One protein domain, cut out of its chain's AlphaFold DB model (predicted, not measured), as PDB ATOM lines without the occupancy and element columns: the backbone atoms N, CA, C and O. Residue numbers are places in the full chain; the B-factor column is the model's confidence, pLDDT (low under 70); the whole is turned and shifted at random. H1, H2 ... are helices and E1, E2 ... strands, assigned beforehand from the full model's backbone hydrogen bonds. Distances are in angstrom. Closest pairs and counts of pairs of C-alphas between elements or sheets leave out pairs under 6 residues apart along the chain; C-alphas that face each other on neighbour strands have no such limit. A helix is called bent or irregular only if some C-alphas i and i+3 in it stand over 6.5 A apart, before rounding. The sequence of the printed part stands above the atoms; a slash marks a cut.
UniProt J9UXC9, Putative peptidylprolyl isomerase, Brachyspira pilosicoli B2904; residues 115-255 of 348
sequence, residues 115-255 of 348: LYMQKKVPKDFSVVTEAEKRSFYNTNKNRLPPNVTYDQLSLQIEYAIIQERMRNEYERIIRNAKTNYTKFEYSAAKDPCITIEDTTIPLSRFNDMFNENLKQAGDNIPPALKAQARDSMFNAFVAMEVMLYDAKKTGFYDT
ATOM      1  N   LEU A 115       0.550  35.825  -7.864       87.81
ATOM      2  CA  LEU A 115       0.414  34.707  -8.797       87.81
ATOM      3  C   LEU A 115      -0.947  34.003  -8.650       87.81
ATOM      4  O   LEU A 115      -1.609  33.693  -9.643       87.81
ATOM      5  N   TYR A 116      -1.402  33.783  -7.415       90.56
ATOM      6  CA  TYR A 116      -2.717  33.209  -7.140       90.56
ATOM      7  C   TYR A 116      -3.845  34.091  -7.687       90.56
ATOM      8  O   TYR A 116      -4.755  33.595  -8.352       90.56
ATOM      9  N   MET A 117      -3.762  35.405  -7.464       86.50
ATOM     10  CA  MET A 117      -4.728  36.382  -7.961       86.50
ATOM     11  C   MET A 117      -4.779  36.389  -9.489       86.50
ATOM     12  O   MET A 117      -5.868  36.352 -10.059       86.50
ATOM     13  N   GLN A 118      -3.625  36.364 -10.160       83.56
ATOM     14  CA  GLN A 118      -3.547  36.297 -11.623       83.56
ATOM     15  C   GLN A 118      -4.279  35.074 -12.189       83.56
ATOM     16  O   GLN A 118      -4.947  35.182 -13.214       83.56
ATOM     17  N   LYS A 119      -4.229  33.924 -11.503       84.44
ATOM     18  CA  LYS A 119      -4.982  32.724 -11.909       84.44
ATOM     19  C   LYS A 119      -6.496  32.837 -11.669       84.44
ATOM     20  O   LYS A 119      -7.252  32.014 -12.186       84.44
ATOM     21  N   LYS A 120      -6.949  33.802 -10.863       83.69
ATOM     22  CA  LYS A 120      -8.365  34.006 -10.504       83.69
ATOM     23  C   LYS A 120      -9.038  35.127 -11.291       83.69
ATOM     24  O   LYS A 120     -10.262  35.093 -11.416       83.69
ATOM     25  N   VAL A 121      -8.274  36.092 -11.797       82.06
ATOM     26  CA  VAL A 121      -8.802  37.164 -12.650       82.06
ATOM     27  C   VAL A 121      -8.905  36.707 -14.115       82.06
ATOM     28  O   VAL A 121      -8.151  35.830 -14.543       82.06
ATOM     29  N   PRO A 122      -9.838  37.266 -14.907       79.38
ATOM     30  CA  PRO A 122      -9.929  36.984 -16.339       79.38
ATOM     31  C   PRO A 122      -8.623  37.292 -17.092       79.38
ATOM     32  O   PRO A 122      -7.921  38.247 -16.767       79.38
ATOM     33  N   LYS A 123      -8.300  36.517 -18.136       75.50
ATOM     34  CA  LYS A 123      -7.058  36.699 -18.920       75.50
ATOM     35  C   LYS A 123      -6.971  38.055 -19.630       75.50
ATOM     36  O   LYS A 123      -5.877  38.545 -19.881       75.50
ATOM     37  N   ASP A 124      -8.109  38.655 -19.957       79.12
ATOM     38  CA  ASP A 124      -8.247  39.955 -20.617       79.12
ATOM     39  C   ASP A 124      -8.350  41.127 -19.626       79.12
ATOM     40  O   ASP A 124      -8.566  42.269 -20.030       79.12
ATOM     41  N   PHE A 125      -8.150  40.878 -18.328       82.69
ATOM     42  CA  PHE A 125      -8.315  41.882 -17.280       82.69
ATOM     43  C   PHE A 125      -7.452  43.139 -17.483       82.69
ATOM     44  O   PHE A 125      -7.911  44.251 -17.210       82.69
ATOM     45  N   SER A 126      -6.221  42.986 -17.980       81.44
ATOM     46  CA  SER A 126      -5.301  44.094 -18.273       81.44
ATOM     47  C   SER A 126      -5.480  44.695 -19.670       81.44
ATOM     48  O   SER A 126      -4.880  45.725 -19.967       81.44
ATOM     49  N   VAL A 127      -6.300  44.086 -20.530       86.00
ATOM     50  CA  VAL A 127      -6.519  44.566 -21.896       86.00
ATOM     51  C   VAL A 127      -7.547  45.692 -21.863       86.00
ATOM     52  O   VAL A 127      -8.709  45.488 -21.499       86.00
ATOM     53  N   VAL A 128      -7.121  46.893 -22.255       88.12
ATOM     54  CA  VAL A 128      -7.989  48.071 -22.357       88.12
ATOM     55  C   VAL A 128      -8.067  48.508 -23.813       88.12
ATOM     56  O   VAL A 128      -7.076  48.895 -24.432       88.12
ATOM     57  N   THR A 129      -9.266  48.444 -24.386       92.38
ATOM     58  CA  THR A 129      -9.459  48.770 -25.805       92.38
ATOM     59  C   THR A 129      -9.508  50.282 -26.038       92.38
ATOM     60  O   THR A 129      -9.935  51.046 -25.173       92.38
ATOM     61  N   GLU A 130      -9.159  50.742 -27.243       92.88
ATOM     62  CA  GLU A 130      -9.312  52.160 -27.618       92.88
ATOM     63  C   GLU A 130     -10.760  52.659 -27.474       92.88
ATOM     64  O   GLU A 130     -10.992  53.800 -27.079       92.88
ATOM     65  N   ALA A 131     -11.749  51.807 -27.764       93.56
ATOM     66  CA  ALA A 131     -13.160  52.151 -27.603       93.56
ATOM     67  C   ALA A 131     -13.509  52.429 -26.132       93.56
ATOM     68  O   ALA A 131     -14.200  53.403 -25.822       93.56
ATOM     69  N   GLU A 132     -12.985  51.610 -25.224       93.38
ATOM     70  CA  GLU A 132     -13.175  51.769 -23.788       93.38
ATOM     71  C   GLU A 132     -12.487  53.027 -23.259       93.38
ATOM     72  O   GLU A 132     -13.122  53.824 -22.566       93.38
ATOM     73  N   LYS A 133     -11.235  53.276 -23.663       94.44
ATOM     74  CA  LYS A 133     -10.510  54.500 -23.290       94.44
ATOM     75  C   LYS A 133     -11.253  55.754 -23.749       94.44
ATOM     76  O   LYS A 133     -11.402  56.709 -22.983       94.44
ATOM     77  N   ARG A 134     -11.790  55.751 -24.974       93.25
ATOM     78  CA  ARG A 134     -12.608  56.862 -25.495       93.25
ATOM     79  C   ARG A 134     -13.917  57.029 -24.729       93.25
ATOM     80  O   ARG A 134     -14.302  58.160 -24.437       93.25
ATOM     81  N   SER A 135     -14.584  55.930 -24.378       93.88
ATOM     82  CA  SER A 135     -15.800  55.959 -23.555       93.88
ATOM     83  C   SER A 135     -15.528  56.552 -22.169       93.88
ATOM     84  O   SER A 135     -16.234  57.464 -21.730       93.88
ATOM     85  N   PHE A 136     -14.447  56.113 -21.519       92.56
ATOM     86  CA  PHE A 136     -14.017  56.620 -20.218       92.56
ATOM     87  C   PHE A 136     -13.701  58.119 -20.272       92.56
ATOM     88  O   PHE A 136     -14.185  58.883 -19.432       92.56
ATOM     89  N   TYR A 137     -12.950  58.562 -21.287       91.69
ATOM     90  CA  TYR A 137     -12.651  59.978 -21.505       91.69
ATOM     91  C   TYR A 137     -13.923  60.811 -21.682       91.69
ATOM     92  O   TYR A 137     -14.104  61.816 -21.000       91.69
ATOM     93  N   ASN A 138     -14.833  60.380 -22.560       91.19
ATOM     94  CA  ASN A 138     -16.068  61.113 -22.840       91.19
ATOM     95  C   ASN A 138     -16.972  61.206 -21.603       91.19
ATOM     96  O   ASN A 138     -17.532  62.268 -21.336       91.19
ATOM     97  N   THR A 139     -17.057  60.129 -20.820       93.00
ATOM     98  CA  THR A 139     -17.846  60.077 -19.580       93.00
ATOM     99  C   THR A 139     -17.291  61.017 -18.509       93.00
ATOM    100  O   THR A 139     -18.050  61.636 -17.764       93.00
ATOM    101  N   ASN A 140     -15.967  61.174 -18.451       89.81
ATOM    102  CA  ASN A 140     -15.296  61.994 -17.441       89.81
ATOM    103  C   ASN A 140     -14.903  63.393 -17.933       89.81
ATOM    104  O   ASN A 140     -14.377  64.179 -17.148       89.81
ATOM    105  N   LYS A 141     -15.195  63.745 -19.191       87.12
ATOM    106  CA  LYS A 141     -14.749  64.990 -19.839       87.12
ATOM    107  C   LYS A 141     -15.074  66.248 -19.033       87.12
ATOM    108  O   LYS A 141     -14.248  67.145 -18.937       87.12
ATOM    109  N   ASN A 142     -16.246  66.284 -18.402       88.31
ATOM    110  CA  ASN A 142     -16.708  67.428 -17.607       88.31
ATOM    111  C   ASN A 142     -15.916  67.636 -16.303       88.31
ATOM    112  O   ASN A 142     -16.056  68.676 -15.666       88.31
ATOM    113  N   ARG A 143     -15.124  66.643 -15.881       85.50
ATOM    114  CA  ARG A 143     -14.274  66.687 -14.681       85.50
ATOM    115  C   ARG A 143     -12.815  67.015 -15.010       85.50
ATOM    116  O   ARG A 143     -12.018  67.187 -14.092       85.50
ATOM    117  N   LEU A 144     -12.460  67.062 -16.293       84.44
ATOM    118  CA  LEU A 144     -11.106  67.351 -16.747       84.44
ATOM    119  C   LEU A 144     -10.906  68.866 -16.905       84.44
ATOM    120  O   LEU A 144     -11.862  69.580 -17.224       84.44
ATOM    121  N   PRO A 145      -9.676  69.377 -16.720       84.06
ATOM    122  CA  PRO A 145      -9.368  70.767 -17.021       84.06
ATOM    123  C   PRO A 145      -9.706  71.119 -18.481       84.06
ATOM    124  O   PRO A 145      -9.548  70.278 -19.373       84.06
ATOM    125  N   PRO A 146     -10.141  72.363 -18.755       78.38
ATOM    126  CA  PRO A 146     -10.392  72.803 -20.121       78.38
ATOM    127  C   PRO A 146      -9.113  72.670 -20.964       78.38
ATOM    128  O   PRO A 146      -8.027  73.019 -20.507       78.38
ATOM    129  N   ASN A 147      -9.260  72.188 -22.202       84.00
ATOM    130  CA  ASN A 147      -8.202  71.967 -23.207       84.00
ATOM    131  C   ASN A 147      -7.332  70.710 -23.060       84.00
ATOM    132  O   ASN A 147      -6.433  70.519 -23.877       84.00
ATOM    133  N   VAL A 148      -7.603  69.829 -22.096       85.56
ATOM    134  CA  VAL A 148      -6.951  68.512 -22.075       85.56
ATOM    135  C   VAL A 148      -7.558  67.622 -23.160       85.56
ATOM    136  O   VAL A 148      -8.782  67.539 -23.272       85.56
ATOM    137  N   THR A 149      -6.721  66.977 -23.974       88.81
ATOM    138  CA  THR A 149      -7.160  66.082 -25.057       88.81
ATOM    139  C   THR A 149      -7.067  64.608 -24.660       88.81
ATOM    140  O   THR A 149      -6.372  64.236 -23.717       88.81
ATOM    141  N   TYR A 150      -7.758  63.743 -25.410       89.06
ATOM    142  CA  TYR A 150      -7.667  62.290 -25.236       89.06
ATOM    143  C   TYR A 150      -6.224  61.787 -25.372       89.06
ATOM    144  O   TYR A 150      -5.760  61.034 -24.523       89.06
ATOM    145  N   ASP A 151      -5.499  62.241 -26.398       89.81
ATOM    146  CA  ASP A 151      -4.140  61.764 -26.679       89.81
ATOM    147  C   ASP A 151      -3.164  62.111 -25.544       89.81
ATOM    148  O   ASP A 151      -2.277  61.321 -25.231       89.81
ATOM    149  N   GLN A 152      -3.375  63.243 -24.862       87.06
ATOM    150  CA  GLN A 152      -2.595  63.634 -23.682       87.06
ATOM    151  C   GLN A 152      -2.844  62.728 -22.465       87.06
ATOM    152  O   GLN A 152      -1.984  62.636 -21.592       87.06
ATOM    153  N   LEU A 153      -4.003  62.065 -22.399       90.12
ATOM    154  CA  LEU A 153      -4.420  61.254 -21.255       90.12
ATOM    155  C   LEU A 153      -4.504  59.756 -21.545       90.12
ATOM    156  O   LEU A 153      -4.752  59.003 -20.610       90.12
ATOM    157  N   SER A 154      -4.320  59.300 -22.786       88.31
ATOM    158  CA  SER A 154      -4.633  57.919 -23.194       88.31
ATOM    159  C   SER A 154      -4.007  56.862 -22.268       88.31
ATOM    160  O   SER A 154      -4.716  55.991 -21.765       88.31
ATOM    161  N   LEU A 155      -2.721  57.007 -21.926       86.31
ATOM    162  CA  LEU A 155      -2.032  56.114 -20.979       86.31
ATOM    163  C   LEU A 155      -2.547  56.238 -19.535       86.31
ATOM    164  O   LEU A 155      -2.656  55.246 -18.821       86.31
ATOM    165  N   GLN A 156      -2.883  57.450 -19.086       88.44
ATOM    166  CA  GLN A 156      -3.411  57.679 -17.735       88.44
ATOM    167  C   GLN A 156      -4.830  57.120 -17.587       88.44
ATOM    168  O   GLN A 156      -5.180  56.596 -16.533       88.44
ATOM    169  N   ILE A 157      -5.631  57.203 -18.650       90.31
ATOM    170  CA  ILE A 157      -6.963  56.604 -18.738       90.31
ATOM    171  C   ILE A 157      -6.853  55.084 -18.679       90.31
ATOM    172  O   ILE A 157      -7.576  54.458 -17.910       90.31
ATOM    173  N   GLU A 158      -5.934  54.500 -19.449       90.75
ATOM    174  CA  GLU A 158      -5.664  53.063 -19.424       90.75
ATOM    175  C   GLU A 158      -5.339  52.581 -18.008       90.75
ATOM    176  O   GLU A 158      -5.992  51.678 -17.480       90.75
ATOM    177  N   TYR A 159      -4.403  53.264 -17.346       87.56
ATOM    178  CA  TYR A 159      -4.055  52.979 -15.959       87.56
ATOM    179  C   TYR A 159      -5.251  53.148 -15.007       87.56
ATOM    180  O   TYR A 159      -5.494  52.282 -14.167       87.56
ATOM    181  N   ALA A 160      -6.031  54.224 -15.142       87.94
ATOM    182  CA  ALA A 160      -7.195  54.480 -14.293       87.94
ATOM    183  C   ALA A 160      -8.269  53.386 -14.416       87.94
ATOM    184  O   ALA A 160      -8.818  52.966 -13.394       87.94
ATOM    185  N   ILE A 161      -8.523  52.893 -15.635       90.50
ATOM    186  CA  ILE A 161      -9.453  51.788 -15.900       90.50
ATOM    187  C   ILE A 161      -8.970  50.510 -15.212       90.50
ATOM    188  O   ILE A 161      -9.739  49.872 -14.492       90.50
ATOM    189  N   ILE A 162      -7.692  50.150 -15.373       89.69
ATOM    190  CA  ILE A 162      -7.121  48.955 -14.732       89.69
ATOM    191  C   ILE A 162      -7.218  49.066 -13.203       89.69
ATOM    192  O   ILE A 162      -7.629  48.115 -12.538       89.69
ATOM    193  N   GLN A 163      -6.916  50.237 -12.636       86.69
ATOM    194  CA  GLN A 163      -7.054  50.480 -11.197       86.69
ATOM    195  C   GLN A 163      -8.508  50.360 -10.719       86.69
ATOM    196  O   GLN A 163      -8.757  49.847  -9.628       86.69
ATOM    197  N   GLU A 164      -9.485  50.812 -11.510       88.50
ATOM    198  CA  GLU A 164     -10.906  50.650 -11.189       88.50
ATOM    199  C   GLU A 164     -11.343  49.185 -11.217       88.50
ATOM    200  O   GLU A 164     -11.965  48.717 -10.262       88.50
ATOM    201  N   ARG A 165     -10.939  48.435 -12.247       90.31
ATOM    202  CA  ARG A 165     -11.173  46.985 -12.319       90.31
ATOM    203  C   ARG A 165     -10.575  46.269 -11.106       90.31
ATOM    204  O   ARG A 165     -11.249  45.434 -10.508       90.31
ATOM    205  N   MET A 166      -9.354  46.632 -10.703       88.00
ATOM    206  CA  MET A 166      -8.687  46.050  -9.531       88.00
ATOM    207  C   MET A 166      -9.447  46.331  -8.237       88.00
ATOM    208  O   MET A 166      -9.651  45.419  -7.438       88.00
ATOM    209  N   ARG A 167      -9.923  47.568  -8.037       88.94
ATOM    210  CA  ARG A 167     -10.753  47.913  -6.870       88.94
ATOM    211  C   ARG A 167     -12.042  47.095  -6.827       88.94
ATOM    212  O   ARG A 167     -12.357  46.528  -5.784       88.94
ATOM    213  N   ASN A 168     -12.741  46.989  -7.956       90.75
ATOM    214  CA  ASN A 168     -13.967  46.193  -8.057       90.75
ATOM    215  C   ASN A 168     -13.703  44.717  -7.734       90.75
ATOM    216  O   ASN A 168     -14.531  44.051  -7.109       90.75
ATOM    217  N   GLU A 169     -12.530  44.214  -8.116       90.75
ATOM    218  CA  GLU A 169     -12.155  42.836  -7.850       90.75
ATOM    219  C   GLU A 169     -11.814  42.580  -6.381       90.75
ATOM    220  O   GLU A 169     -12.266  41.584  -5.810       90.75
ATOM    221  N   TYR A 170     -11.129  43.514  -5.721       92.12
ATOM    222  CA  TYR A 170     -10.944  43.467  -4.269       92.12
ATOM    223  C   TYR A 170     -12.281  43.472  -3.524       92.12
ATOM    224  O   TYR A 170     -12.486  42.668  -2.614       92.12
ATOM    225  N   GLU A 171     -13.234  44.308  -3.939       93.12
ATOM    226  CA  GLU A 171     -14.577  44.303  -3.353       93.12
ATOM    227  C   GLU A 171     -15.300  42.969  -3.559       93.12
ATOM    228  O   GLU A 171     -15.962  42.478  -2.638       93.12
ATOM    229  N   ARG A 172     -15.172  42.360  -4.745       93.38
ATOM    230  CA  ARG A 172     -15.739  41.037  -5.035       93.38
ATOM    231  C   ARG A 172     -15.140  39.968  -4.121       93.38
ATOM    232  O   ARG A 172     -15.896  39.181  -3.553       93.38
ATOM    233  N   ILE A 173     -13.819  39.962  -3.944       94.12
ATOM    234  CA  ILE A 173     -13.108  39.035  -3.049       94.12
ATOM    235  C   ILE A 173     -13.616  39.181  -1.611       94.12
ATOM    236  O   ILE A 173     -14.027  38.193  -1.003       94.12
ATOM    237  N   ILE A 174     -13.676  40.409  -1.089       95.38
ATOM    238  CA  ILE A 174     -14.154  40.686   0.276       95.38
ATOM    239  C   ILE A 174     -15.621  40.274   0.442       95.38
ATOM    240  O   ILE A 174     -16.006  39.718   1.473       95.38
ATOM    241  N   ARG A 175     -16.466  40.531  -0.563       95.75
ATOM    242  CA  ARG A 175     -17.879  40.128  -0.540       95.75
ATOM    243  C   ARG A 175     -18.026  38.610  -0.495       95.75
ATOM    244  O   ARG A 175     -18.818  38.118   0.300       95.75
ATOM    245  N   ASN A 176     -17.246  37.889  -1.295       94.62
ATOM    246  CA  ASN A 176     -17.243  36.429  -1.290       94.62
ATOM    247  C   ASN A 176     -16.707  35.870   0.034       94.62
ATOM    248  O   ASN A 176     -17.230  34.883   0.534       94.62
ATOM    249  N   ALA A 177     -15.706  36.507   0.643       95.88
ATOM    250  CA  ALA A 177     -15.208  36.108   1.958       95.88
ATOM    251  C   ALA A 177     -16.314  36.165   3.026       95.88
ATOM    252  O   ALA A 177     -16.471  35.221   3.796       95.88
ATOM    253  N   LYS A 178     -17.149  37.216   3.012       95.62
ATOM    254  CA  LYS A 178     -18.309  37.342   3.919       95.62
ATOM    255  C   LYS A 178     -19.331  36.213   3.768       95.62
ATOM    256  O   LYS A 178     -20.062  35.949   4.714       95.62
ATOM    257  N   THR A 179     -19.430  35.597   2.590       94.50
ATOM    258  CA  THR A 179     -20.377  34.500   2.337       94.50
ATOM    259  C   THR A 179     -19.754  33.124   2.527       94.50
ATOM    260  O   THR A 179     -20.464  32.184   2.869       94.50
ATOM    261  N   ASN A 180     -18.452  32.992   2.274       94.44
ATOM    262  CA  ASN A 180     -17.767  31.701   2.208       94.44
ATOM    263  C   ASN A 180     -17.137  31.279   3.537       94.44
ATOM    264  O   ASN A 180     -16.879  30.090   3.722       94.44
ATOM    265  N   TYR A 181     -16.875  32.227   4.436       96.06
ATOM    266  CA  TYR A 181     -16.303  31.956   5.749       96.06
ATOM    267  C   TYR A 181     -17.345  32.122   6.841       96.06
ATOM    268  O   TYR A 181     -18.115  33.083   6.847       96.06
ATOM    269  N   THR A 182     -17.328  31.201   7.800       93.38
ATOM    270  CA  THR A 182     -18.212  31.249   8.971       93.38
ATOM    271  C   THR A 182     -17.842  32.427   9.868       93.38
ATOM    272  O   THR A 182     -18.714  33.048  10.477       93.38
ATOM    273  N   LYS A 183     -16.550  32.766   9.918       95.12
ATOM    274  CA  LYS A 183     -16.025  33.913  10.656       95.12
ATOM    275  C   LYS A 183     -15.140  34.766   9.752       95.12
ATOM    276  O   LYS A 183     -14.003  34.404   9.473       95.12
ATOM    277  N   PHE A 184     -15.655  35.912   9.318       97.31
ATOM    278  CA  PHE A 184     -14.879  36.918   8.596       97.31
ATOM    279  C   PHE A 184     -15.218  38.325   9.083       97.31
ATOM    280  O   PHE A 184     -16.331  38.816   8.886       97.31
ATOM    281  N   GLU A 185     -14.246  38.984   9.706       96.50
ATOM    282  CA  GLU A 185     -14.378  40.331  10.263       96.50
ATOM    283  C   GLU A 185     -13.151  41.165   9.894       96.50
ATOM    284  O   GLU A 185     -12.035  40.654   9.892       96.50
ATOM    285  N   TYR A 186     -13.333  42.452   9.599       96.44
ATOM    286  CA  TYR A 186     -12.217  43.360   9.339       96.44
ATOM    287  C   TYR A 186     -12.544  44.796   9.759       96.44
ATOM    288  O   TYR A 186     -13.689  45.247   9.672       96.44
ATOM    289  N   SER A 187     -11.538  45.525  10.238       93.81
ATOM    290  CA  SER A 187     -11.657  46.915  10.678       93.81
ATOM    291  C   SER A 187     -10.305  47.622  10.655       93.81
ATOM    292  O   SER A 187      -9.344  47.155  11.257       93.81
ATOM    293  N   ALA A 188     -10.248  48.810  10.048       90.00
ATOM    294  CA  ALA A 188      -9.038  49.639  10.025       90.00
ATOM    295  C   ALA A 188      -8.727  50.315  11.379       90.00
ATOM    296  O   ALA A 188      -7.771  51.087  11.480       90.00
ATOM    297  N   ALA A 189      -9.559  50.072  12.401       89.56
ATOM    298  CA  ALA A 189      -9.530  50.755  13.694       89.56
ATOM    299  C   ALA A 189      -9.476  49.802  14.902       89.56
ATOM    300  O   ALA A 189      -9.486  50.271  16.039       89.56
ATOM    301  N   LYS A 190      -9.454  48.482  14.683       91.56
ATOM    302  CA  LYS A 190      -9.426  47.474  15.753       91.56
ATOM    303  C   LYS A 190      -8.265  46.511  15.553       91.56
ATOM    304  O   LYS A 190      -7.775  46.358  14.439       91.56
ATOM    305  N   ASP A 191      -7.860  45.876  16.646       91.88
ATOM    306  CA  ASP A 191      -6.875  44.802  16.657       91.88
ATOM    307  C   ASP A 191      -7.527  43.511  17.199       91.88
ATOM    308  O   ASP A 191      -8.185  43.585  18.243       91.88
ATOM    309  N   PRO A 192      -7.412  42.353  16.514       94.44
ATOM    310  CA  PRO A 192      -6.864  42.190  15.166       94.44
ATOM    311  C   PRO A 192      -7.676  42.972  14.123       94.44
ATOM    312  O   PRO A 192      -8.891  43.142  14.251       94.44
ATOM    313  N   CYS A 193      -7.001  43.463  13.084       96.38
ATOM    314  CA  CYS A 193      -7.647  44.242  12.027       96.38
ATOM    315  C   CYS A 193      -8.387  43.371  11.012       96.38
ATOM    316  O   CYS A 193      -9.274  43.872  10.325       96.38
ATOM    317  N   ILE A 194      -8.042  42.084  10.920       97.44
ATOM    318  CA  ILE A 194      -8.738  41.084  10.109       97.44
ATOM    319  C   ILE A 194      -8.804  39.784  10.907       97.44
ATOM    320  O   ILE A 194      -7.825  39.384  11.536       97.44
ATOM    321  N   THR A 195      -9.944  39.110  10.861       97.62
ATOM    322  CA  THR A 195     -10.117  37.731  11.317       97.62
ATOM    323  C   THR A 195     -10.747  36.921  10.191       97.62
ATOM    324  O   THR A 195     -11.778  37.332   9.661       97.62
ATOM    325  N   ILE A 196     -10.137  35.791   9.838       97.31
ATOM    326  CA  ILE A 196     -10.612  34.831   8.835       97.31
ATOM    327  C   ILE A 196     -10.546  33.443   9.475       97.31
ATOM    328  O   ILE A 196      -9.456  32.914   9.669       97.31
ATOM    329  N   GLU A 197     -11.692  32.873   9.837       95.88
ATOM    330  CA  GLU A 197     -11.801  31.607  10.573       95.88
ATOM    331  C   GLU A 197     -10.902  31.584  11.831       95.88
ATOM    332  O   GLU A 197     -11.175  32.274  12.821       95.88
ATOM    333  N   ASP A 198      -9.828  30.801  11.794       93.44
ATOM    334  CA  ASP A 198      -8.823  30.613  12.838       93.44
ATOM    335  C   ASP A 198      -7.630  31.580  12.735       93.44
ATOM    336  O   ASP A 198      -6.810  31.657  13.649       93.44
ATOM    337  N   THR A 199      -7.541  32.354  11.653       95.00
ATOM    338  CA  THR A 199      -6.442  33.285  11.383       95.00
ATOM    339  C   THR A 199      -6.804  34.712  11.788       95.00
ATOM    340  O   THR A 199      -7.864  35.229  11.435       95.00
ATOM    341  N   THR A 200      -5.895  35.391  12.490       96.25
ATOM    342  CA  THR A 200      -6.035  36.805  12.872       96.25
ATOM    343  C   THR A 200      -4.833  37.613  12.407       96.25
ATOM    344  O   THR A 200      -3.698  37.220  12.670       96.25
ATOM    345  N   ILE A 201      -5.074  38.760  11.772       95.38
ATOM    346  CA  ILE A 201      -4.028  39.652  11.263       95.38
ATOM    347  C   ILE A 201      -4.005  40.941  12.095       95.38
ATOM    348  O   ILE A 201      -5.034  41.626  12.175       95.38
ATOM    349  N   PRO A 202      -2.867  41.302  12.713       95.69
ATOM    350  CA  PRO A 202      -2.787  42.473  13.574       95.69
ATOM    351  C   PRO A 202      -2.807  43.777  12.772       95.69
ATOM    352  O   PRO A 202      -2.319  43.841  11.640       95.69
ATOM    353  N   LEU A 203      -3.315  44.849  13.384       93.62
ATOM    354  CA  LEU A 203      -3.373  46.175  12.756       93.62
ATOM    355  C   LEU A 203      -1.979  46.746  12.434       93.62
ATOM    356  O   LEU A 203      -1.833  47.539  11.502       93.62
ATOM    357  N   SER A 204      -0.948  46.332  13.178       93.31
ATOM    358  CA  SER A 204       0.446  46.717  12.918       93.31
ATOM    359  C   SER A 204       0.894  46.346  11.506       93.31
ATOM    360  O   SER A 204       1.486  47.187  10.837       93.31
ATOM    361  N   ARG A 205       0.513  45.166  10.994       90.56
ATOM    362  CA  ARG A 205       0.895  44.713   9.645       90.56
ATOM    363  C   ARG A 205       0.411  45.679   8.560       90.56
ATOM    364  O   ARG A 205       1.175  46.039   7.666       90.56
ATOM    365  N   PHE A 206      -0.835  46.146   8.666       92.94
ATOM    366  CA  PHE A 206      -1.373  47.162   7.759       92.94
ATOM    367  C   PHE A 206      -0.653  48.508   7.920       92.94
ATOM    368  O   PHE A 206      -0.312  49.152   6.928       92.94
ATOM    369  N   ASN A 207      -0.412  48.939   9.161       91.25
ATOM    370  CA  ASN A 207       0.257  50.211   9.430       91.25
ATOM    371  C   ASN A 207       1.688  50.239   8.881       91.25
ATOM    372  O   ASN A 207       2.084  51.252   8.305       91.25
ATOM    373  N   ASP A 208       2.434  49.146   9.014       89.62
ATOM    374  CA  ASP A 208       3.797  49.030   8.496       89.62
ATOM    375  C   ASP A 208       3.804  49.145   6.969       89.62
ATOM    376  O   ASP A 208       4.507  49.995   6.419       89.62
ATOM    377  N   MET A 209       2.929  48.396   6.286       87.31
ATOM    378  CA  MET A 209       2.751  48.487   4.831       87.31
ATOM    379  C   MET A 209       2.345  49.903   4.385       87.31
ATOM    380  O   MET A 209       2.864  50.433   3.398       87.31
ATOM    381  N   PHE A 210       1.410  50.544   5.091       88.56
ATOM    382  CA  PHE A 210       0.958  51.897   4.765       88.56
ATOM    383  C   PHE A 210       2.085  52.926   4.929       88.56
ATOM    384  O   PHE A 210       2.287  53.775   4.062       88.56
ATOM    385  N   ASN A 211       2.859  52.827   6.009       86.94
ATOM    386  CA  ASN A 211       3.978  53.726   6.280       86.94
ATOM    387  C   ASN A 211       5.138  53.534   5.290       86.94
ATOM    388  O   ASN A 211       5.753  54.522   4.889       86.94
ATOM    389  N   GLU A 212       5.428  52.299   4.872       84.19
ATOM    390  CA  GLU A 212       6.406  52.006   3.813       84.19
ATOM    391  C   GLU A 212       6.023  52.696   2.491       84.19
ATOM    392  O   GLU A 212       6.851  53.387   1.898       84.19
ATOM    393  N   ASN A 213       4.755  52.601   2.079       81.81
ATOM    394  CA  ASN A 213       4.260  53.269   0.868       81.81
ATOM    395  C   ASN A 213       4.341  54.800   0.960       81.81
ATOM    396  O   ASN A 213       4.717  55.463  -0.006       81.81
ATOM    397  N   LEU A 214       4.035  55.381   2.124       81.12
ATOM    398  CA  LEU A 214       4.158  56.829   2.324       81.12
ATOM    399  C   LEU A 214       5.604  57.312   2.199       81.12
ATOM    400  O   LEU A 214       5.838  58.350   1.585       81.12
ATOM    401  N   LYS A 215       6.573  56.556   2.731       81.25
ATOM    402  CA  LYS A 215       8.000  56.890   2.587       81.25
ATOM    403  C   LYS A 215       8.428  56.932   1.121       81.25
ATOM    404  O   LYS A 215       9.216  57.795   0.752       81.25
ATOM    405  N   GLN A 216       7.909  56.025   0.295       75.50
ATOM    406  CA  GLN A 216       8.205  55.999  -1.140       75.50
ATOM    407  C   GLN A 216       7.549  57.161  -1.896       75.50
ATOM    408  O   GLN A 216       8.132  57.687  -2.838       75.50
ATOM    409  N   ALA A 217       6.353  57.576  -1.478       72.25
ATOM    410  CA  ALA A 217       5.604  58.650  -2.127       72.25
ATOM    411  C   ALA A 217       6.045  60.071  -1.702       72.25
ATOM    412  O   ALA A 217       5.708  61.044  -2.380       72.25
ATOM    413  N   GLY A 218       6.824  60.197  -0.620       69.69
ATOM    414  CA  GLY A 218       7.371  61.461  -0.115       69.69
ATOM    415  C   GLY A 218       6.416  62.258   0.789       69.69
ATOM    416  O   GLY A 218       5.230  61.957   0.918       69.69
ATOM    417  N   ASP A 219       6.941  63.311   1.428       66.62
ATOM    418  CA  ASP A 219       6.280  64.002   2.553       66.62
ATOM    419  C   ASP A 219       5.164  64.998   2.165       66.62
ATOM    420  O   ASP A 219       4.475  65.530   3.035       66.62
ATOM    421  N   ASN A 220       4.926  65.241   0.871       71.69
ATOM    422  CA  ASN A 220       4.066  66.339   0.398       71.69
ATOM    423  C   ASN A 220       2.616  65.938   0.055       71.69
ATOM    424  O   ASN A 220       1.932  66.661  -0.671       71.69
ATOM    425  N   ILE A 221       2.118  64.804   0.553       71.94
ATOM    426  CA  ILE A 221       0.748  64.346   0.261       71.94
ATOM    427  C   ILE A 221      -0.267  65.085   1.155       71.94
ATOM    428  O   ILE A 221      -0.196  64.961   2.382       71.94
ATOM    429  N   PRO A 222      -1.263  65.795   0.584       80.75
ATOM    430  CA  PRO A 222      -2.326  66.440   1.351       80.75
ATOM    431  C   PRO A 222      -3.042  65.479   2.325       80.75
ATOM    432  O   PRO A 222      -3.376  64.357   1.929       80.75
ATOM    433  N   PRO A 223      -3.379  65.904   3.562       81.81
ATOM    434  CA  PRO A 223      -3.987  65.027   4.571       81.81
ATOM    435  C   PRO A 223      -5.272  64.314   4.123       81.81
ATOM    436  O   PRO A 223      -5.470  63.146   4.444       81.81
ATOM    437  N   ALA A 224      -6.126  64.985   3.344       78.94
ATOM    438  CA  ALA A 224      -7.356  64.390   2.820       78.94
ATOM    439  C   ALA A 224      -7.076  63.249   1.823       78.94
ATOM    440  O   ALA A 224      -7.701  62.193   1.901       78.94
ATOM    441  N   LEU A 225      -6.085  63.426   0.939       76.69
ATOM    442  CA  LEU A 225      -5.653  62.380   0.008       76.69
ATOM    443  C   LEU A 225      -4.988  61.220   0.752       76.69
ATOM    444  O   LEU A 225      -5.193  60.064   0.395       76.69
ATOM    445  N   LYS A 226      -4.260  61.513   1.834       80.19
ATOM    446  CA  LYS A 226      -3.673  60.496   2.713       80.19
ATOM    447  C   LYS A 226      -4.742  59.634   3.394       80.19
ATOM    448  O   LYS A 226      -4.580  58.418   3.459       80.19
ATOM    449  N   ALA A 227      -5.832  60.240   3.869       81.25
ATOM    450  CA  ALA A 227      -6.957  59.513   4.461       81.25
ATOM    451  C   ALA A 227      -7.677  58.633   3.423       81.25
ATOM    452  O   ALA A 227      -7.865  57.442   3.655       81.25
ATOM    453  N   GLN A 228      -7.980  59.177   2.240       79.00
ATOM    454  CA  GLN A 228      -8.609  58.417   1.152       79.00
ATOM    455  C   GLN A 228      -7.731  57.254   0.656       79.00
ATOM    456  O   GLN A 228      -8.229  56.156   0.383       79.00
ATOM    457  N   ALA A 229      -6.417  57.481   0.548       81.88
ATOM    458  CA  ALA A 229      -5.455  56.444   0.201       81.88
ATOM    459  C   ALA A 229      -5.428  55.342   1.263       81.88
ATOM    460  O   ALA A 229      -5.433  54.169   0.905       81.88
ATOM    461  N   ARG A 230      -5.476  55.696   2.555       87.88
ATOM    462  CA  ARG A 230      -5.507  54.722   3.654       87.88
ATOM    463  C   ARG A 230      -6.698  53.773   3.546       87.88
ATOM    464  O   ARG A 230      -6.492  52.568   3.625       87.88
ATOM    465  N   ASP A 231      -7.904  54.287   3.316       85.00
ATOM    466  CA  ASP A 231      -9.106  53.448   3.207       85.00
ATOM    467  C   ASP A 231      -9.050  52.528   1.980       85.00
ATOM    468  O   ASP A 231      -9.320  51.327   2.068       85.00
ATOM    469  N   SER A 232      -8.625  53.074   0.837       84.38
ATOM    470  CA  SER A 232      -8.472  52.300  -0.404       84.38
ATOM    471  C   SER A 232      -7.414  51.200  -0.254       84.38
ATOM    472  O   SER A 232      -7.631  50.060  -0.669       84.38
ATOM    473  N   MET A 233      -6.288  51.523   0.386       89.94
ATOM    474  CA  MET A 233      -5.216  50.572   0.679       89.94
ATOM    475  C   MET A 233      -5.638  49.529   1.709       89.94
ATOM    476  O   MET A 233      -5.208  48.386   1.604       89.94
ATOM    477  N   PHE A 234      -6.483  49.884   2.681       94.00
ATOM    478  CA  PHE A 234      -6.989  48.919   3.650       94.00
ATOM    479  C   PHE A 234      -7.882  47.874   2.980       94.00
ATOM    480  O   PHE A 234      -7.719  46.688   3.237       94.00
ATOM    481  N   ASN A 235      -8.766  48.269   2.060       92.81
ATOM    482  CA  ASN A 235      -9.560  47.296   1.299       92.81
ATOM    483  C   ASN A 235      -8.678  46.379   0.440       92.81
ATOM    484  O   ASN A 235      -8.883  45.167   0.435       92.81
ATOM    485  N   ALA A 236      -7.672  46.931  -0.246       91.25
ATOM    486  CA  ALA A 236      -6.711  46.116  -0.990       91.25
ATOM    487  C   ALA A 236      -5.978  45.129  -0.065       91.25
ATOM    488  O   ALA A 236      -5.888  43.944  -0.378       91.25
ATOM    489  N   PHE A 237      -5.541  45.593   1.109       93.62
ATOM    490  CA  PHE A 237      -4.909  44.767   2.135       93.62
ATOM    491  C   PHE A 237      -5.826  43.627   2.600       93.62
ATOM    492  O   PHE A 237      -5.415  42.473   2.583       93.62
ATOM    493  N   VAL A 238      -7.092  43.910   2.926       95.62
ATOM    494  CA  VAL A 238      -8.063  42.880   3.333       95.62
ATOM    495  C   VAL A 238      -8.263  41.837   2.231       95.62
ATOM    496  O   VAL A 238      -8.252  40.641   2.514       95.62
ATOM    497  N   ALA A 239      -8.420  42.266   0.976       94.44
ATOM    498  CA  ALA A 239      -8.567  41.342  -0.146       94.44
ATOM    499  C   ALA A 239      -7.316  40.467  -0.342       94.44
ATOM    500  O   ALA A 239      -7.444  39.268  -0.591       94.44
ATOM    501  N   MET A 240      -6.117  41.038  -0.192       92.31
ATOM    502  CA  MET A 240      -4.860  40.286  -0.253       92.31
ATOM    503  C   MET A 240      -4.744  39.253   0.868       92.31
ATOM    504  O   MET A 240      -4.359  38.122   0.594       92.31
ATOM    505  N   GLU A 241      -5.121  39.594   2.099       94.62
ATOM    506  CA  GLU A 241      -5.091  38.656   3.233       94.62
ATOM    507  C   GLU A 241      -6.116  37.522   3.069       94.62
ATOM    508  O   GLU A 241      -5.827  36.370   3.395       94.62
ATOM    509  N   VAL A 242      -7.285  37.805   2.479       95.38
ATOM    510  CA  VAL A 242      -8.242  36.762   2.066       95.38
ATOM    511  C   VAL A 242      -7.615  35.826   1.033       95.38
ATOM    512  O   VAL A 242      -7.675  34.610   1.194       95.38
ATOM    513  N   MET A 243      -6.983  36.374  -0.008       94.38
ATOM    514  CA  MET A 243      -6.330  35.561  -1.038       94.38
ATOM    515  C   MET A 243      -5.150  34.759  -0.490       94.38
ATOM    516  O   MET A 243      -4.947  33.625  -0.916       94.38
ATOM    517  N   LEU A 244      -4.398  35.311   0.463       93.88
ATOM    518  CA  LEU A 244      -3.324  34.613   1.163       93.88
ATOM    519  C   LEU A 244      -3.860  33.400   1.922       93.88
ATOM    520  O   LEU A 244      -3.320  32.298   1.798       93.88
ATOM    521  N   TYR A 245      -4.942  33.601   2.673       94.88
ATOM    522  CA  TYR A 245      -5.623  32.529   3.386       94.88
ATOM    523  C   TYR A 245      -6.127  31.444   2.419       94.88
ATOM    524  O   TYR A 245      -5.843  30.262   2.616       94.88
ATOM    525  N   ASP A 246      -6.792  31.833   1.328       94.31
ATOM    526  CA  ASP A 246      -7.272  30.915   0.288       94.31
ATOM    527  C   ASP A 246      -6.137  30.135  -0.394       94.31
ATOM    528  O   ASP A 246      -6.226  28.916  -0.582       94.31
ATOM    529  N   ALA A 247      -5.046  30.811  -0.758       94.00
ATOM    530  CA  ALA A 247      -3.885  30.186  -1.383       94.00
ATOM    531  C   ALA A 247      -3.274  29.113  -0.468       94.00
ATOM    532  O   ALA A 247      -3.020  27.994  -0.919       94.00
ATOM    533  N   LYS A 248      -3.111  29.412   0.827       93.12
ATOM    534  CA  LYS A 248      -2.634  28.441   1.825       93.12
ATOM    535  C   LYS A 248      -3.627  27.285   2.004       93.12
ATOM    536  O   LYS A 248      -3.235  26.124   1.910       93.12
ATOM    537  N   LYS A 249      -4.922  27.580   2.160       92.88
ATOM    538  CA  LYS A 249      -5.986  26.576   2.358       92.88
ATOM    539  C   LYS A 249      -6.122  25.595   1.189       92.88
ATOM    540  O   LYS A 249      -6.419  24.423   1.396       92.88
ATOM    541  N   THR A 250      -5.928  26.072  -0.038       92.44
ATOM    542  CA  THR A 250      -6.029  25.254  -1.259       92.44
ATOM    543  C   THR A 250      -4.755  24.478  -1.599       92.44
ATOM    544  O   THR A 250      -4.755  23.742  -2.584       92.44
ATOM    545  N   GLY A 251      -3.677  24.628  -0.819       92.56
ATOM    546  CA  GLY A 251      -2.378  24.026  -1.131       92.56
ATOM    547  C   GLY A 251      -1.697  24.666  -2.344       92.56
ATOM    548  O   GLY A 251      -0.871  24.035  -2.996       92.56
ATOM    549  N   PHE A 252      -2.031  25.917  -2.685       92.81
ATOM    550  CA  PHE A 252      -1.449  26.593  -3.847       92.81
ATOM    551  C   PHE A 252       0.072  26.751  -3.737       92.81
ATOM    552  O   PHE A 252       0.777  26.642  -4.739       92.81
ATOM    553  N   TYR A 253       0.574  26.935  -2.515       91.81
ATOM    554  CA  TYR A 253       2.005  26.993  -2.205       91.81
ATOM    555  C   TYR A 253       2.748  25.710  -2.596       91.81
ATOM    556  O   TYR A 253       3.950  25.750  -2.840       91.81
ATOM    557  N   ASP A 254       2.038  24.584  -2.701       90.94
ATOM    558  CA  ASP A 254       2.634  23.308  -3.070       90.94
ATOM    559  C   ASP A 254       2.704  23.066  -4.584       90.94
ATOM    560  O   ASP A 254       3.309  22.081  -5.019       90.94
ATOM    561  N   THR A 255       2.112  23.952  -5.392       89.56
ATOM    562  CA  THR A 255       2.167  23.849  -6.856       89.56
ATOM    563  C   THR A 255       3.597  24.046  -7.375       89.56
ATOM    564  O   THR A 255       4.361  24.808  -6.774       89.56
TER     565      THR A 255
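This is residues 115 to 255 of the 348 residues of the protein "Putative peptidylprolyl isomerase" of Brachyspira pilosicoli B2904 (UniProt J9UXC9). Two long helices, H3 and H5, meet as a V in their later parts, and a small sheet of three short strands, E1, E2 and E3, covers H5 near the closed end. H2 crosses H3 near the start of H3, far out on that arm of the V, and H4 crosses H5 beyond the sheet. The printed part has 141 residues, with five named helices and three named strands in the order H1 H2 H3 E1 E2 E3 H4 H5; the sheet, in the order E1, E2, E3, is antiparallel. The class is mostly helix, and the whole is loose, with a radius of gyration of the C-alphas of 18.0 A and spans of 55 by 37 by 25 A.

H1, residues 115 to 120, begins at C-alpha 115, (0.414, 34.707, -8.797). H2, residues 130 to 143, is 20.1 A long and irregular, with C-alphas 139 and 142 7.7 A apart. H3, residues 150 to 180, is 42.3 A long from C-alpha 150 at (-7.667, 62.290, -25.236); it is irregular, with C-alphas 152 and 155 8.0 A apart, and has a kink of 36 degrees near residue 157. The strands are E1, residues 184 to 186, E2, residues 194 to 196, and E3, residues 199 to 201. H4, residues 203 to 217, is 21.4 A long. H5, residues 223 to 249, is 38.6 A long and ends at (-5.986, 26.576, 2.358).

H5 is the hub, touching H1, H3 and H4. H1 and H5 only just touch, with 3 pairs of C-alphas within 8 A, closest at Tyr 116 and Ala 247, 6.6 A. H3 touches H5 with residues 167 to 177 alone, the same way at a steep tilt of 52 degrees; the C-alphas of Tyr 170 and Ala 239 come closest, 5.2 A. H4 touches H5 at a steep tilt of 55 degrees, opposite ways, closest at the C-alphas of Phe 206 and Phe 237, 7.1 A. H2 touches H3 about perpendicular, at 86 degrees, closest at the C-alphas of Lys 133 and Ile 157, 6.1 A. The strands form a meander, each the antiparallel neighbour of the one before: in the hairpin E1 and E2, N 195 and O 185 are 2.8 A apart, and in the hairpin E2 and E3, N 196 and O 199 are 2.8 A apart, both within hydrogen-bond range. With H5 on one face the sheet makes two layers, a sheet and a helix; the height of H5 over the sheet is 9.5 A, and it runs along the strands, at 20 degrees to E2 on the local plane. H3 only grazes the sheet, with residues 174 to 178. In H1, H4 and H5 every O i to N i+4 pair is within hydrogen-bond range; in H2 8 of 10 are, in H3 25 of 27.

The two C-alphas farthest apart are those of Asn 147 and Asp 198, 54.9 A. The printed part has no cut, and no link between named elements is long. Residues 142 to 148 and 215 to 225 stand free. The mean pLDDT of the printed part is 89.1, and residues 218 to 219 are under 70.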